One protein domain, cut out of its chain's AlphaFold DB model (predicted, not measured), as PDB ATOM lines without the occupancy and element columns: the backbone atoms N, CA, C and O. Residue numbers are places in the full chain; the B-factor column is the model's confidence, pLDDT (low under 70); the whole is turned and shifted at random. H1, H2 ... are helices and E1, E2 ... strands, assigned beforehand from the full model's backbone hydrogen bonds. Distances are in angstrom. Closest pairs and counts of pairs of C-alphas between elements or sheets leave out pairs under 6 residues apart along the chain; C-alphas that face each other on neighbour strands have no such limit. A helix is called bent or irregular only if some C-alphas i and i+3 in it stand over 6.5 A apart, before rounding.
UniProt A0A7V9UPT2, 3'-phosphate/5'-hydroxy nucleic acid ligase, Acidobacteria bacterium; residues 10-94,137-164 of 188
ATOM      1  N   LEU A  10      31.834  -5.284  24.941       93.44
ATOM      2  CA  LEU A  10      31.106  -6.538  24.765       93.44
ATOM      3  C   LEU A  10      30.202  -6.775  25.970       93.44
ATOM      4  O   LEU A  10      30.585  -6.488  27.103       93.44
ATOM      5  N   GLU A  11      29.042  -7.362  25.713       91.81
ATOM      6  CA  GLU A  11      28.124  -7.823  26.743       91.81
ATOM      7  C   GLU A  11      28.298  -9.329  26.961       91.81
ATOM      8  O   GLU A  11      28.363 -10.109  26.005       91.81
ATOM      9  N   LEU A  12      28.388  -9.747  28.225       93.25
ATOM     10  CA  LEU A  12      28.376 -11.160  28.582       93.25
ATOM     11  C   LEU A  12      26.931 -11.660  28.573       93.25
ATOM     12  O   LEU A  12      26.157 -11.319  29.460       93.25
ATOM     13  N   ILE A  13      26.594 -12.506  27.601       91.69
ATOM     14  CA  ILE A  13      25.257 -13.109  27.516       91.69
ATOM     15  C   ILE A  13      25.074 -14.202  28.570       91.69
ATOM     16  O   ILE A  13      24.058 -14.249  29.262       91.69
ATOM     17  N   TYR A  14      26.040 -15.118  28.675       95.75
ATOM     18  CA  TYR A  14      25.967 -16.227  29.617       95.75
ATOM     19  C   TYR A  14      27.335 -16.871  29.841       95.75
ATOM     20  O   TYR A  14      28.181 -16.891  28.948       95.75
ATOM     21  N   GLU A  15      27.513 -17.456  31.020       94.94
ATOM     22  CA  GLU A  15      28.652 -18.297  31.374       94.94
ATOM     23  C   GLU A  15      28.122 -19.613  31.944       94.94
ATOM     24  O   GLU A  15      27.176 -19.631  32.734       94.94
ATOM     25  N   ILE A  16      28.724 -20.731  31.540       95.25
ATOM     26  CA  ILE A  16      28.326 -22.048  32.025       95.25
ATOM     27  C   ILE A  16      29.543 -22.945  32.244       95.25
ATOM     28  O   ILE A  16      30.407 -23.093  31.381       95.25
ATOM     29  N   SER A  17      29.595 -23.570  33.420       96.25
ATOM     30  CA  SER A  17      30.605 -24.573  33.756       96.25
ATOM     31  C   SER A  17      30.206 -25.951  33.225       96.25
ATOM     32  O   SER A  17      29.025 -26.296  33.178       96.25
ATOM     33  N   HIS A  18      31.203 -26.767  32.877       96.94
ATOM     34  CA  HIS A  18      30.996 -28.131  32.369       96.94
ATOM     35  C   HIS A  18      31.702 -29.236  33.169       96.94
ATOM     36  O   HIS A  18      31.614 -30.417  32.828       96.94
ATOM     37  N   ASN A  19      32.436 -28.853  34.214       97.50
ATOM     38  CA  ASN A  19      33.092 -29.751  35.160       97.50
ATOM     39  C   ASN A  19      32.818 -29.227  36.571       97.50
ATOM     40  O   ASN A  19      33.484 -28.292  37.007       97.50
ATOM     41  N   LEU A  20      31.813 -29.775  37.250       97.12
ATOM     42  CA  LEU A  20      31.382 -29.290  38.561       97.12
ATOM     43  C   LEU A  20      30.592 -30.350  39.329       97.12
ATOM     44  O   LEU A  20      30.100 -31.320  38.749       97.12
ATOM     45  N   VAL A  21      30.431 -30.110  40.627       98.00
ATOM     46  CA  VAL A  21      29.453 -30.789  41.478       98.00
ATOM     47  C   VAL A  21      28.612 -29.716  42.153       98.00
ATOM     48  O   VAL A  21      29.171 -28.789  42.739       98.00
ATOM     49  N   GLN A  22      27.288 -29.808  42.051       97.12
ATOM     50  CA  GLN A  22      26.381 -28.810  42.618       97.12
ATOM     51  C   GLN A  22      25.092 -29.458  43.116       97.12
ATOM     52  O   GLN A  22      24.619 -30.433  42.535       97.12
ATOM     53  N   ARG A  23      24.537 -28.911  44.202       97.44
ATOM     54  CA  ARG A  23      23.232 -29.310  44.729       97.44
ATOM     55  C   ARG A  23      22.124 -28.692  43.879       97.44
ATOM     56  O   ARG A  23      22.099 -27.473  43.704       97.44
ATOM     57  N   GLU A  24      21.239 -29.523  43.348       97.44
ATOM     58  CA  GLU A  24      20.135 -29.137  42.466       97.44
ATOM     59  C   GLU A  24      18.882 -29.954  42.804       97.44
ATOM     60  O   GLU A  24      18.978 -31.029  43.391       97.44
ATOM     61  N   TRP A  25      17.708 -29.435  42.451       96.81
ATOM     62  CA  TRP A  25      16.435 -30.131  42.639       96.81
ATOM     63  C   TRP A  25      16.110 -31.019  41.431       96.81
ATOM     64  O   TRP A  25      16.349 -30.622  40.289       96.81
ATOM     65  N   HIS A  26      15.520 -32.185  41.678       96.62
ATOM     66  CA  HIS A  26      15.007 -33.109  40.673       96.62
ATOM     67  C   HIS A  26      13.594 -33.589  41.053       96.62
ATOM     68  O   HIS A  26      13.373 -33.932  42.211       96.62
ATOM     69  N   PRO A  27      12.637 -33.701  40.113       95.69
ATOM     70  CA  PRO A  27      11.256 -34.070  40.446       95.69
ATOM     71  C   PRO A  27      11.096 -35.468  41.055       95.69
ATOM     72  O   PRO A  27      10.184 -35.683  41.844       95.69
ATOM     73  N   GLU A  28      11.964 -36.417  40.696       96.06
ATOM     74  CA  GLU A  28      11.911 -37.795  41.215       96.06
ATOM     75  C   GLU A  28      12.705 -37.983  42.516       96.06
ATOM     76  O   GLU A  28      12.365 -38.830  43.335       96.06
ATOM     77  N   TYR A  29      13.768 -37.197  42.707       95.56
ATOM     78  CA  TYR A  29      14.780 -37.445  43.744       95.56
ATOM     79  C   TYR A  29      14.918 -36.300  44.753       95.56
ATOM     80  O   TYR A  29      15.726 -36.401  45.670       95.56
ATOM     81  N   ASP A  30      14.139 -35.230  44.586       95.19
ATOM     82  CA  ASP A  30      14.227 -33.988  45.352       95.19
ATOM     83  C   ASP A  30      15.643 -33.375  45.287       95.19
ATOM     84  O   ASP A  30      16.185 -33.211  44.190       95.19
ATOM     85  N   GLU A  31      16.266 -33.011  46.410       96.75
ATOM     86  CA  GLU A  31      17.628 -32.470  46.410       96.75
ATOM     87  C   GLU A  31      18.687 -33.543  46.099       96.75
ATOM     88  O   GLU A  31      18.898 -34.490  46.858       96.75
ATOM     89  N   VAL A  32      19.445 -33.333  45.021       97.06
ATOM     90  CA  VAL A  32      20.536 -34.212  44.584       97.06
ATOM     91  C   VAL A  32      21.840 -33.448  44.376       97.06
ATOM     92  O   VAL A  32      21.854 -32.257  44.068       97.06
ATOM     93  N   TRP A  33      22.968 -34.149  44.499       98.19
ATOM     94  CA  TRP A  33      24.269 -33.645  44.059       98.19
ATOM     95  C   TRP A  33      24.528 -34.082  42.621       98.19
ATOM     96  O   TRP A  33      24.794 -35.254  42.354       98.19
ATOM     97  N   VAL A  34      24.472 -33.138  41.685       98.06
ATOM     98  CA  VAL A  34      24.696 -33.417  40.266       98.06
ATOM     99  C   VAL A  34      26.177 -33.271  39.949       98.06
ATOM    100  O   VAL A  34      26.750 -32.185  40.047       98.06
ATOM    101  N   HIS A  35      26.797 -34.377  39.543       98.31
ATOM    102  CA  HIS A  35      28.175 -34.413  39.066       98.31
ATOM    103  C   HIS A  35      28.189 -34.261  37.546       98.31
ATOM    104  O   HIS A  35      27.703 -35.130  36.824       98.31
ATOM    105  N   ARG A  36      28.799 -33.187  37.041       98.25
ATOM    106  CA  ARG A  36      28.996 -32.980  35.604       98.25
ATOM    107  C   ARG A  36      30.476 -33.024  35.271       98.25
ATOM    108  O   ARG A  36      31.273 -32.326  35.892       98.25
ATOM    109  N   LYS A  37      30.837 -33.837  34.278       97.31
ATOM    110  CA  LYS A  37      32.177 -33.881  33.688       97.31
ATOM    111  C   LYS A  37      32.058 -33.938  32.170       97.31
ATOM    112  O   LYS A  37      31.660 -34.961  31.623       97.31
ATOM    113  N   GLY A  38      32.390 -32.843  31.494       96.00
ATOM    114  CA  GLY A  38      32.142 -32.683  30.057       96.00
ATOM    115  C   GLY A  38      30.655 -32.549  29.703       96.00
ATOM    116  O   GLY A  38      30.275 -32.826  28.566       96.00
ATOM    117  N   ALA A  39      29.833 -32.121  30.662       97.62
ATOM    118  CA  ALA A  39      28.397 -31.923  30.513       97.62
ATOM    119  C   ALA A  39      27.997 -30.579  31.122       97.62
ATOM    120  O   ALA A  39      28.591 -30.145  32.105       97.62
ATOM    121  N   THR A  40      27.000 -29.922  30.554       97.81
ATOM    122  CA  THR A  40      26.491 -28.628  31.013       97.81
ATOM    123  C   THR A  40      25.097 -28.788  31.605       97.81
ATOM    124  O   THR A  40      24.378 -29.734  31.285       97.81
ATOM    125  N   ARG A  41      24.725 -27.871  32.501       98.12
ATOM    126  CA  ARG A  41      23.351 -27.755  32.999       98.12
ATOM    127  C   ARG A  41      22.406 -27.388  31.853       98.12
ATOM    128  O   ARG A  41      22.820 -26.701  30.925       98.12
ATOM    129  N   ALA A  42      21.156 -27.823  31.933       98.31
ATOM    130  CA  ALA A  42      20.133 -27.590  30.925       98.31
ATOM    131  C   ALA A  42      18.755 -27.412  31.588       98.31
ATOM    132  O   ALA A  42      17.876 -28.259  31.444       98.31
ATOM    133  N   PHE A  43      18.564 -26.329  32.350       98.56
ATOM    134  CA  PHE A  43      17.255 -26.042  32.947       98.56
ATOM    135  C   PHE A  43      16.286 -25.439  31.917       98.56
ATOM    136  O   PHE A  43      16.592 -24.378  31.359       98.56
ATOM    137  N   PRO A  44      15.126 -26.080  31.669       98.62
ATOM    138  CA  PRO A  44      14.106 -25.551  30.769       98.62
ATOM    139  C   PRO A  44      13.332 -24.396  31.407       98.62
ATOM    140  O   PRO A  44      13.459 -24.119  32.602       98.62
ATOM    141  N   ALA A  45      12.500 -23.742  30.598       98.38
ATOM    142  CA  ALA A  45      11.513 -22.777  31.071       98.38
ATOM    143  C   ALA A  45      10.687 -23.338  32.242       98.38
ATOM    144  O   ALA A  45      10.304 -24.509  32.246       98.38
ATOM    145  N   GLY A  46      10.432 -22.500  33.244       97.50
ATOM    146  CA  GLY A  46       9.675 -22.842  34.446       97.50
ATOM    147  C   GLY A  46      10.418 -23.724  35.452       97.50
ATOM    148  O   GLY A  46       9.853 -24.057  36.493       97.50
ATOM    149  N   HIS A  47      11.673 -24.112  35.192       97.94
ATOM    150  CA  HIS A  47      12.439 -24.896  36.157       97.94
ATOM    151  C   HIS A  47      12.625 -24.111  37.474       97.94
ATOM    152  O   HIS A  47      13.060 -22.956  37.424       97.94
ATOM    153  N   PRO A  48      12.399 -24.711  38.663       96.12
ATOM    154  CA  PRO A  48      12.467 -23.992  39.943       96.12
ATOM    155  C   PRO A  48      13.795 -23.264  40.187       96.12
ATOM    156  O   PRO A  48      13.818 -22.165  40.736       96.12
ATOM    157  N   GLY A  49      14.903 -23.843  39.715       96.00
ATOM    158  CA  GLY A  49      16.240 -23.240  39.782       96.00
ATOM    159  C   GLY A  49      16.440 -21.972  38.936       96.00
ATOM    160  O   GLY A  49      17.522 -21.394  38.988       96.00
ATOM    161  N   LEU A  50      15.443 -21.555  38.148       97.69
ATOM    162  CA  LEU A  50      15.452 -20.326  37.346       97.69
ATOM    163  C   LEU A  50      14.506 -19.239  37.869       97.69
ATOM    164  O   LEU A  50      14.486 -18.149  37.298       97.69
ATOM    165  N   LYS A  51      13.746 -19.498  38.937       97.94
ATOM    166  CA  LYS A  51      12.774 -18.542  39.478       97.94
ATOM    167  C   LYS A  51      13.432 -17.205  39.844       97.94
ATOM    168  O   LYS A  51      14.439 -17.177  40.548       97.94
ATOM    169  N   GLY A  52      12.850 -16.101  39.385       97.62
ATOM    170  CA  GLY A  52      13.341 -14.736  39.571       97.62
ATOM    171  C   GLY A  52      14.529 -14.358  38.682       97.62
ATOM    172  O   GLY A  52      15.070 -13.264  38.830       97.62
ATOM    173  N   THR A  53      14.961 -15.240  37.775       96.88
ATOM    174  CA  THR A  53      16.032 -14.945  36.814       96.88
ATOM    175  C   THR A  53      15.456 -14.497  35.473       96.88
ATOM    176  O   THR A  53      14.324 -14.824  35.131       96.88
ATOM    177  N   PHE A  54      16.275 -13.827  34.658       96.56
ATOM    178  CA  PHE A  54      15.928 -13.461  33.276       96.56
ATOM    179  C   PHE A  54      15.510 -14.663  32.404       96.56
ATOM    180  O   PHE A  54      14.847 -14.497  31.388       96.56
ATOM    181  N   TRP A  55      15.888 -15.879  32.804       97.62
ATOM    182  CA  TRP A  55      15.657 -17.104  32.046       97.62
ATOM    183  C   TRP A  55      14.458 -17.921  32.537       97.62
ATOM    184  O   TRP A  55      14.258 -19.026  32.038       97.62
ATOM    185  N   GLU A  56      13.681 -17.426  33.506       98.19
ATOM    186  CA  GLU A  56      12.559 -18.168  34.100       98.19
ATOM    187  C   GLU A  56      11.572 -18.672  33.040       98.19
ATOM    188  O   GLU A  56      11.239 -19.853  33.026       98.19
ATOM    189  N   GLU A  57      11.168 -17.816  32.102       97.88
ATOM    190  CA  GLU A  57      10.153 -18.148  31.094       97.88
ATOM    191  C   GLU A  57      10.716 -18.852  29.852       97.88
ATOM    192  O   GLU A  57       9.967 -19.461  29.093       97.88
ATOM    193  N   THR A  58      12.032 -18.796  29.630       97.06
ATOM    194  CA  THR A  58      12.655 -19.276  28.382       97.06
ATOM    195  C   THR A  58      13.572 -20.481  28.571       97.06
ATOM    196  O   THR A  58      13.950 -21.126  27.596       97.06
ATOM    197  N   GLY A  59      13.996 -20.759  29.804       98.19
ATOM    198  CA  GLY A  59      15.150 -21.612  30.071       98.19
ATOM    199  C   GLY A  59      16.464 -20.876  29.793       98.19
ATOM    200  O   GLY A  59      16.534 -19.963  28.958       98.19
ATOM    201  N   HIS A  60      17.526 -21.251  30.506       97.94
ATOM    202  CA  HIS A  60      18.830 -20.612  30.322       97.94
ATOM    203  C   HIS A  60      19.514 -21.134  29.048       97.94
ATOM    204  O   HIS A  60      19.305 -22.293  28.680       97.94
ATOM    205  N   PRO A  61      20.356 -20.335  28.371       98.00
ATOM    206  CA  PRO A  61      21.042 -20.812  27.179       98.00
ATOM    207  C   PRO A  61      22.069 -21.886  27.549       98.00
ATOM    208  O   PRO A  61      22.664 -21.865  28.632       98.00
ATOM    209  N   VAL A  62      22.294 -22.825  26.639       98.12
ATOM    210  CA  VAL A  62      23.362 -23.818  26.744       98.12
ATOM    211  C   VAL A  62      24.361 -23.584  25.626       98.12
ATOM    212  O   VAL A  62      23.997 -23.568  24.454       98.12
ATOM    213  N   LEU A  63      25.625 -23.401  25.997       97.88
ATOM    214  CA  LEU A  63      26.704 -23.103  25.063       97.88
ATOM    215  C   LEU A  63      27.436 -24.400  24.710       97.88
ATOM    216  O   LEU A  63      28.057 -25.004  25.585       97.88
ATOM    217  N   ILE A  64      27.374 -24.810  23.443       97.38
ATOM    218  CA  ILE A  64      28.036 -26.012  22.928       97.38
ATOM    219  C   ILE A  64      29.130 -25.611  21.932       97.38
ATOM    220  O   ILE A  64      28.849 -25.435  20.742       97.38
ATOM    221  N   PRO A  65      30.389 -25.454  22.377       96.00
ATOM    222  CA  PRO A  65      31.523 -25.339  21.471       96.00
ATOM    223  C   PRO A  65      31.682 -26.577  20.575       96.00
ATOM    224  O   PRO A  65      31.758 -27.718  21.046       96.00
ATOM    225  N   GLY A  66      31.803 -26.328  19.271       94.12
ATOM    226  CA  GLY A  66      32.307 -27.297  18.301       94.12
ATOM    227  C   GLY A  66      33.833 -27.411  18.334       94.12
ATOM    228  O   GLY A  66      34.488 -27.165  19.350       94.12
ATOM    229  N   SER A  67      34.419 -27.776  17.195       93.50
ATOM    230  CA  SER A  67      35.862 -27.627  16.974       93.50
ATOM    231  C   SER A  67      36.205 -26.220  16.457       93.50
ATOM    232  O   SER A  67      35.332 -25.408  16.169       93.50
ATOM    233  N   ASN A  68      37.492 -25.923  16.297       93.12
ATOM    234  CA  ASN A  68      37.976 -24.655  15.736       93.12
ATOM    235  C   ASN A  68      37.759 -24.491  14.214       93.12
ATOM    236  O   ASN A  68      38.122 -23.447  13.680       93.12
ATOM    237  N   LYS A  69      37.187 -25.491  13.532       95.94
ATOM    238  CA  LYS A  69      36.667 -25.422  12.152       95.94
ATOM    239  C   LYS A  69      35.424 -26.310  12.052       95.94
ATOM    240  O   LYS A  69      35.406 -27.300  11.324       95.94
ATOM    241  N   ASP A  70      34.440 -26.009  12.892       96.44
ATOM    242  CA  ASP A  70      33.111 -26.620  12.908       96.44
ATOM    243  C   ASP A  70      32.126 -25.674  13.621       96.44
ATOM    244  O   ASP A  70      32.545 -24.721  14.287       96.44
ATOM    245  N   TRP A  71      30.828 -25.923  13.491       97.50
ATOM    246  CA  TRP A  71      29.780 -25.129  14.121       97.50
ATOM    247  C   TRP A  71      29.826 -25.222  15.648       97.50
ATOM    248  O   TRP A  71      30.028 -26.284  16.232       97.50
ATOM    249  N   SER A  72      29.580 -24.092  16.304       97.75
ATOM    250  CA  SER A  72      29.181 -24.036  17.713       97.75
ATOM    251  C   SER A  72      27.696 -23.703  17.812       97.75
ATOM    252  O   SER A  72      27.128 -23.115  16.891       97.75
ATOM    253  N   TYR A  73      27.060 -24.072  18.918       98.31
ATOM    254  CA  TYR A  73      25.612 -23.958  19.071       98.31
ATOM    255  C   TYR A  73      25.249 -23.264  20.375       98.31
ATOM    256  O   TYR A  73      25.896 -23.464  21.405       98.31
ATOM    257  N   ILE A  74      24.178 -22.478  20.320       98.19
ATOM    258  CA  ILE A  74      23.439 -22.047  21.503       98.19
ATOM    259  C   ILE A  74      22.125 -22.816  21.485       98.19
ATOM    260  O   ILE A  74      21.380 -22.744  20.504       98.19
ATOM    261  N   LEU A  75      21.873 -23.581  22.543       98.38
ATOM    262  CA  LEU A  75      20.663 -24.382  22.688       98.38
ATOM    263  C   LEU A  75      19.745 -23.807  23.766       98.38
ATOM    264  O   LEU A  75      20.205 -23.160  24.711       98.38
ATOM    265  N   ARG A  76      18.457 -24.141  23.667       98.38
ATOM    266  CA  ARG A  76      17.465 -23.954  24.729       98.38
ATOM    267  C   ARG A  76      17.013 -25.305  25.270       98.38
ATOM    268  O   ARG A  76      16.533 -26.122  24.479       98.38
ATOM    269  N   PRO A  77      17.165 -25.569  26.579       98.56
ATOM    270  CA  PRO A  77      16.726 -26.824  27.167       98.56
ATOM    271  C   PRO A  77      15.229 -27.039  26.978       98.56
ATOM    272  O   PRO A  77      14.424 -26.128  27.161       98.56
ATOM    273  N   ALA A  78      14.866 -28.264  26.628       98.38
ATOM    274  CA  ALA A  78      13.487 -28.692  26.508       98.38
ATOM    275  C   ALA A  78      13.034 -29.365  27.809       98.38
ATOM    276  O   ALA A  78      13.846 -29.776  28.637       98.38
ATOM    277  N   VAL A  79      11.720 -29.526  27.981       97.44
ATOM    278  CA  VAL A  79      11.145 -30.210  29.154       97.44
ATOM    279  C   VAL A  79      11.692 -31.633  29.334       97.44
ATOM    280  O   VAL A  79      11.833 -32.095  30.462       97.44
ATOM    281  N   GLY A  80      12.085 -32.297  28.239       98.12
ATOM    282  CA  GLY A  80      12.704 -33.622  28.256       98.12
ATOM    283  C   GLY A  80      14.090 -33.668  28.904       98.12
ATOM    284  O   GLY A  80      14.548 -34.759  29.239       98.12
ATOM    285  N   ALA A  81      14.736 -32.523  29.165       98.38
ATOM    286  CA  ALA A  81      16.016 -32.452  29.875       98.38
ATOM    287  C   ALA A  81      15.973 -33.106  31.267       98.38
ATOM    288  O   ALA A  81      17.008 -33.523  31.779       98.38
ATOM    289  N   VAL A  82      14.790 -33.253  31.875       98.00
ATOM    290  CA  VAL A  82      14.620 -34.019  33.121       98.00
ATOM    291  C   VAL A  82      15.168 -35.449  33.003       98.00
ATOM    292  O   VAL A  82      15.814 -35.931  33.928       98.00
ATOM    293  N   ASN A  83      15.043 -36.088  31.833       97.06
ATOM    294  CA  ASN A  83      15.496 -37.465  31.592       97.06
ATOM    295  C   ASN A  83      17.025 -37.629  31.662       97.06
ATOM    296  O   ASN A  83      17.528 -38.749  31.724       97.06
ATOM    297  N   SER A  84      17.772 -36.525  31.633       97.31
ATOM    298  CA  SER A  84      19.228 -36.490  31.773       97.31
ATOM    299  C   SER A  84      19.681 -35.780  33.055       97.31
ATOM    300  O   SER A  84      20.829 -35.335  33.142       97.31
ATOM    301  N   GLY A  85      18.791 -35.619  34.043       97.00
ATOM    302  CA  GLY A  85      19.073 -34.841  35.250       97.00
ATOM    303  C   GLY A  85      19.374 -33.378  34.918       97.00
ATOM    304  O   GLY A  85      20.342 -32.802  35.419       97.00
ATOM    305  N   PHE A  86      18.609 -32.810  33.982       98.44
ATOM    306  CA  PHE A  86      18.775 -31.459  33.452       98.44
ATOM    307  C   PHE A  86      20.199 -31.179  32.970       98.44
ATOM    308  O   PHE A  86      20.834 -30.195  33.369       98.44
ATOM    309  N   SER A  87      20.730 -32.077  32.138       98.38
ATOM    310  CA  SER A  87      22.098 -31.976  31.627       98.38
ATOM    311  C   SER A  87      22.203 -32.327  30.146       98.38
ATOM    312  O   SER A  87      21.515 -33.216  29.653       98.38
ATOM    313  N   VAL A  88      23.112 -31.675  29.430       98.06
ATOM    314  CA  VAL A  88      23.479 -32.040  28.050       98.06
ATOM    315  C   VAL A  88      24.999 -32.056  27.894       98.06
ATOM    316  O   VAL A  88      25.728 -31.719  28.829       98.06
ATOM    317  N   ASN A  89      25.517 -32.490  26.744       96.62
ATOM    318  CA  ASN A  89      26.959 -32.479  26.485       96.62
ATOM    319  C   ASN A  89      27.533 -31.049  26.569       96.62
ATOM    320  O   ASN A  89      26.808 -30.062  26.553       96.62
ATOM    321  N   HIS A  90      28.855 -30.923  26.681       96.06
ATOM    322  CA  HIS A  90      29.523 -29.618  26.610       96.06
ATOM    323  C   HIS A  90      30.055 -29.285  25.214       96.06
ATOM    324  O   HIS A  90      30.115 -28.128  24.841       96.06
ATOM    325  N   GLY A  91      30.477 -30.275  24.434       93.38
ATOM    326  CA  GLY A  91      31.047 -30.031  23.111       93.38
ATOM    327  C   GLY A  91      31.014 -31.276  22.244       93.38
ATOM    328  O   GLY A  91      30.466 -32.300  22.656       93.38
ATOM    329  N   ALA A  92      31.643 -31.205  21.073       89.94
ATOM    330  CA  ALA A  92      31.658 -32.306  20.104       89.94
ATOM    331  C   ALA A  92      32.400 -33.568  20.604       89.94
ATOM    332  O   ALA A  92      32.164 -34.682  20.149       89.94
ATOM    333  N   GLY A  93      33.299 -33.421  21.581       90.06
ATOM    334  CA  GLY A  93      34.095 -34.531  22.103       90.06
ATOM    335  C   GLY A  93      35.244 -34.929  21.170       90.06
ATOM    336  O   GLY A  93      35.170 -34.850  19.944       90.06
ATOM    337  N   ARG A  94      36.367 -35.330  21.769       93.31
ATOM    338  CA  ARG A  94      37.581 -35.701  21.033       93.31
ATOM    339  C   ARG A  94      37.455 -37.135  20.503       93.31
ATOM    340  O   ARG A  94      37.057 -38.024  21.252       93.31
ATOM    341  N   LYS A 137      34.704 -35.105  17.003       94.25
ATOM    342  CA  LYS A 137      33.514 -35.586  16.283       94.25
ATOM    343  C   LYS A 137      32.836 -34.423  15.554       94.25
ATOM    344  O   LYS A 137      33.162 -33.266  15.816       94.25
ATOM    345  N   SER A 138      31.892 -34.744  14.672       95.38
ATOM    346  CA  SER A 138      31.025 -33.732  14.068       95.38
ATOM    347  C   SER A 138      30.179 -33.063  15.151       95.38
ATOM    348  O   SER A 138      29.559 -33.745  15.971       95.38
ATOM    349  N   SER A 139      30.162 -31.733  15.165       95.88
ATOM    350  CA  SER A 139      29.285 -30.965  16.043       95.88
ATOM    351  C   SER A 139      27.811 -31.257  15.750       95.88
ATOM    352  O   SER A 139      27.036 -31.439  16.681       95.88
ATOM    353  N   GLU A 140      27.448 -31.387  14.472       96.56
ATOM    354  CA  GLU A 140      26.090 -31.692  14.021       96.56
ATOM    355  C   GLU A 140      25.613 -33.046  14.552       96.56
ATOM    356  O   GLU A 140      24.578 -33.104  15.200       96.56
ATOM    357  N   GLU A 141      26.424 -34.102  14.418       95.75
ATOM    358  CA  GLU A 141      26.086 -35.446  14.917       95.75
ATOM    359  C   GLU A 141      25.780 -35.439  16.425       95.75
ATOM    360  O   GLU A 141      24.836 -36.074  16.896       95.75
ATOM    361  N   VAL A 142      26.579 -34.701  17.202       95.62
ATOM    362  CA  VAL A 142      26.392 -34.621  18.653       95.62
ATOM    363  C   VAL A 142      25.153 -33.800  19.014       95.62
ATOM    364  O   VAL A 142      24.453 -34.151  19.963       95.62
ATOM    365  N   ILE A 143      24.860 -32.734  18.271       97.94
ATOM    366  CA  ILE A 143      23.664 -31.915  18.489       97.94
ATOM    367  C   ILE A 143      22.393 -32.657  18.076       97.94
ATOM    368  O   ILE A 143      21.410 -32.610  18.814       97.94
ATOM    369  N   ASP A 144      22.415 -33.394  16.969       97.94
ATOM    370  CA  ASP A 144      21.281 -34.195  16.510       97.94
ATOM    371  C   ASP A 144      20.874 -35.235  17.558       97.94
ATOM    372  O   ASP A 144      19.685 -35.446  17.788       97.94
ATOM    373  N   ALA A 145      21.837 -35.821  18.276       97.31
ATOM    374  CA  ALA A 145      21.545 -36.717  19.392       97.31
ATOM    375  C   ALA A 145      20.821 -36.005  20.553       97.31
ATOM    376  O   ALA A 145      19.880 -36.555  21.125       97.31
ATOM    377  N   VAL A 146      21.227 -34.777  20.900       98.06
ATOM    378  CA  VAL A 146      20.594 -33.977  21.970       98.06
ATOM    379  C   VAL A 146      19.169 -33.579  21.594       98.06
ATOM    380  O   VAL A 146      18.254 -33.700  22.415       98.06
ATOM    381  N   VAL A 147      18.983 -33.110  20.358       98.31
ATOM    382  CA  VAL A 147      17.681 -32.683  19.836       98.31
ATOM    383  C   VAL A 147      16.756 -33.884  19.661       98.31
ATOM    384  O   VAL A 147      15.614 -33.845  20.113       98.31
ATOM    385  N   GLY A 148      17.252 -34.978  19.079       98.38
ATOM    386  CA  GLY A 148      16.497 -36.214  18.875       98.38
ATOM    387  C   GLY A 148      16.050 -36.877  20.180       98.38
ATOM    388  O   GLY A 148      14.973 -37.461  20.231       98.38
ATOM    389  N   ALA A 149      16.826 -36.728  21.258       98.12
ATOM    390  CA  ALA A 149      16.440 -37.164  22.600       98.12
ATOM    391  C   ALA A 149      15.464 -36.200  23.311       98.12
ATOM    392  O   ALA A 149      15.054 -36.464  24.441       98.12
ATOM    393  N   GLY A 150      15.097 -35.076  22.686       98.38
ATOM    394  CA  GLY A 150      14.182 -34.088  23.257       98.38
ATOM    395  C   GLY A 150      14.753 -33.337  24.463       98.38
ATOM    396  O   GLY A 150      13.986 -32.844  25.290       98.38
ATOM    397  N   LEU A 151      16.084 -33.262  24.595       98.69
ATOM    398  CA  LEU A 151      16.746 -32.630  25.745       98.69
ATOM    399  C   LEU A 151      16.916 -31.118  25.562       98.69
ATOM    400  O   LEU A 151      16.859 -30.362  26.529       98.69
ATOM    401  N   ALA A 152      17.124 -30.659  24.330       98.56
ATOM    402  CA  ALA A 152      17.243 -29.244  23.995       98.56
ATOM    403  C   ALA A 152      16.900 -28.994  22.521       98.56
ATOM    404  O   ALA A 152      16.852 -29.920  21.716       98.56
ATOM    405  N   THR A 153      16.688 -27.732  22.165       98.44
ATOM    406  CA  THR A 153      16.458 -27.263  20.790       98.44
ATOM    407  C   THR A 153      17.543 -26.269  20.388       98.44
ATOM    408  O   THR A 153      18.140 -25.618  21.246       98.44
ATOM    409  N   ILE A 154      17.833 -26.161  19.090       98.56
ATOM    410  CA  ILE A 154      18.835 -25.217  18.579       98.56
ATOM    411  C   ILE A 154      18.213 -23.822  18.500       98.56
ATOM    412  O   ILE A 154      17.213 -23.640  17.813       98.56
ATOM    413  N   GLU A 155      18.835 -22.840  19.150       98.19
ATOM    414  CA  GLU A 155      18.463 -21.427  19.019       98.19
ATOM    415  C   GLU A 155      19.367 -20.712  18.008       98.19
ATOM    416  O   GLU A 155      18.880 -20.028  17.111       98.19
ATOM    417  N   TYR A 156      20.684 -20.927  18.096       98.31
ATOM    418  CA  TYR A 156      21.657 -20.350  17.166       98.31
ATOM    419  C   TYR A 156      22.709 -21.372  16.730       98.31
ATOM    420  O   TYR A 156      23.171 -22.188  17.533       98.31
ATOM    421  N   LYS A 157      23.138 -21.267  15.466       97.88
ATOM    422  CA  LYS A 157      24.342 -21.914  14.922       97.88
ATOM    423  C   LYS A 157      25.397 -20.843  14.638       97.88
ATOM    424  O   LYS A 157      25.080 -19.807  14.057       97.88
ATOM    425  N   LEU A 158      26.640 -21.083  15.044       97.75
ATOM    426  CA  LEU A 158      27.739 -20.115  14.994       97.75
ATOM    427  C   LEU A 158      28.940 -20.697  14.242       97.75
ATOM    428  O   LEU A 158      29.485 -21.722  14.655       97.75
ATOM    429  N   TRP A 159      29.367 -20.037  13.163       96.94
ATOM    430  CA  TRP A 159      30.589 -20.394  12.436       96.94
ATOM    431  C   TRP A 159      31.787 -19.609  12.992       96.94
ATOM    432  O   TRP A 159      31.672 -18.393  13.185       96.94
ATOM    433  N   PRO A 160      32.937 -20.249  13.263       95.69
ATOM    434  CA  PRO A 160      34.109 -19.548  13.769       95.69
ATOM    435  C   PRO A 160      34.720 -18.619  12.710       95.69
ATOM    436  O   PRO A 160      35.033 -19.044  11.605       95.69
ATOM    437  N   LEU A 161      34.970 -17.360  13.083       95.12
ATOM    438  CA  LEU A 161      35.779 -16.421  12.286       95.12
ATOM    439  C   LEU A 161      37.257 -16.445  12.690       95.12
ATOM    440  O   LEU A 161      38.149 -16.223  11.872       95.12
ATOM    441  N   ALA A 162      37.523 -16.706  13.971       93.81
ATOM    442  CA  ALA A 162      38.869 -16.794  14.501       93.81
ATOM    443  C   ALA A 162      38.962 -17.811  15.643       93.81
ATOM    444  O   ALA A 162      38.054 -17.929  16.464       93.81
ATOM    445  N   SER A 163      40.099 -18.498  15.729       92.56
ATOM    446  CA  SER A 163      40.479 -19.373  16.837       92.56
ATOM    447  C   SER A 163      41.839 -18.932  17.370       92.56
ATOM    448  O   SER A 163      42.886 -19.294  16.830       92.56
ATOM    449  N   LEU A 164      41.828 -18.172  18.460       89.94
ATOM    450  CA  LEU A 164      43.036 -17.723  19.148       89.94
ATOM    451  C   LEU A 164      43.302 -18.633  20.342       89.94
ATOM    452  O   LEU A 164      42.431 -18.814  21.191       89.94
TER     453      LEU A 164
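Overview. This is residues 10 to 94 and 137 to 164 of the 188 residues of the protein "3'-phosphate/5'-hydroxy nucleic acid ligase" of Acidobacteria bacterium (UniProt A0A7V9UPT2). A small three-stranded sheet, E4 E5 E7, has helix H2 over one face, and the short strand pair E3 and E6 lies between this sheet and a longer hairpin, E1 and E2. The 113 printed residues, under half of them in named elements, have two named helices and seven named strands, in the order E1 E2 E3 E4 E5 H1 E6 H2 E7; the class is mixed. The sheet, ordered E4 - E5 - E7, and both strand pairs are antiparallel. The whole is compact, with a radius of gyration of the C-alphas of 14.0 A and spans of 42 by 30 by 24 A.

Arrangement. Start at E1, residues 19 to 26, which bends by 69 degrees at residue 23 and forms a hairpin with E2, residues 30 to 37; N 20 and O 36 are 2.9 A apart. E3, residues 39 to 41, is the antiparallel neighbour of E6, residues 87 to 89, with N 40 and O 88 at 2.8 A. E4, residues 62 to 64, forms a hairpin with E5, residues 72 to 77; N 62 and O 75 are 2.9 A apart. The closest C-alphas of E3 and E4, Thr 40 and Val 62, are 7.2 A apart. H1, residues 79 to 84, is not on the sheet; it is only just irregular, with C-alphas 79 and 82 6.51 A apart, and has 0 of 2 O i to N i+4 pairs but 3 of 3 O i to N i+3 pairs within hydrogen-bond range. In H2, residues 139 to 148, every O i to N i+4 pair is within range. H2 is on the sheet, making two layers, a helix on one face of a sheet; its height over the sheet is 9.0 A, over E5 and E7, along the strands at 10 degrees to E5 on the local plane. E7, residues 152 to 158, is the antiparallel neighbour of E5, with N 74 and O 156 at 3.0 A.

Along the chain. Find C-alpha 19 at (33.092, -29.751, 35.160); E1 runs 19.2 A from there, and E2 21.4 A. E5 measures 15.9 A, H2 14.1 A, and E7 16.6 A, ending at C-alpha 158, (27.739, -20.115, 14.994).

Size, cuts and confidence. The C-alphas farthest apart, of Glu 28 and Ala 162, are 43.4 A apart. Residues 95 to 136 are not printed; C-alphas 94 and 137 are 6.3 A apart across the cut. The link from E3 to E4 is long, 20 residues. No printed residue has a pLDDT under 70.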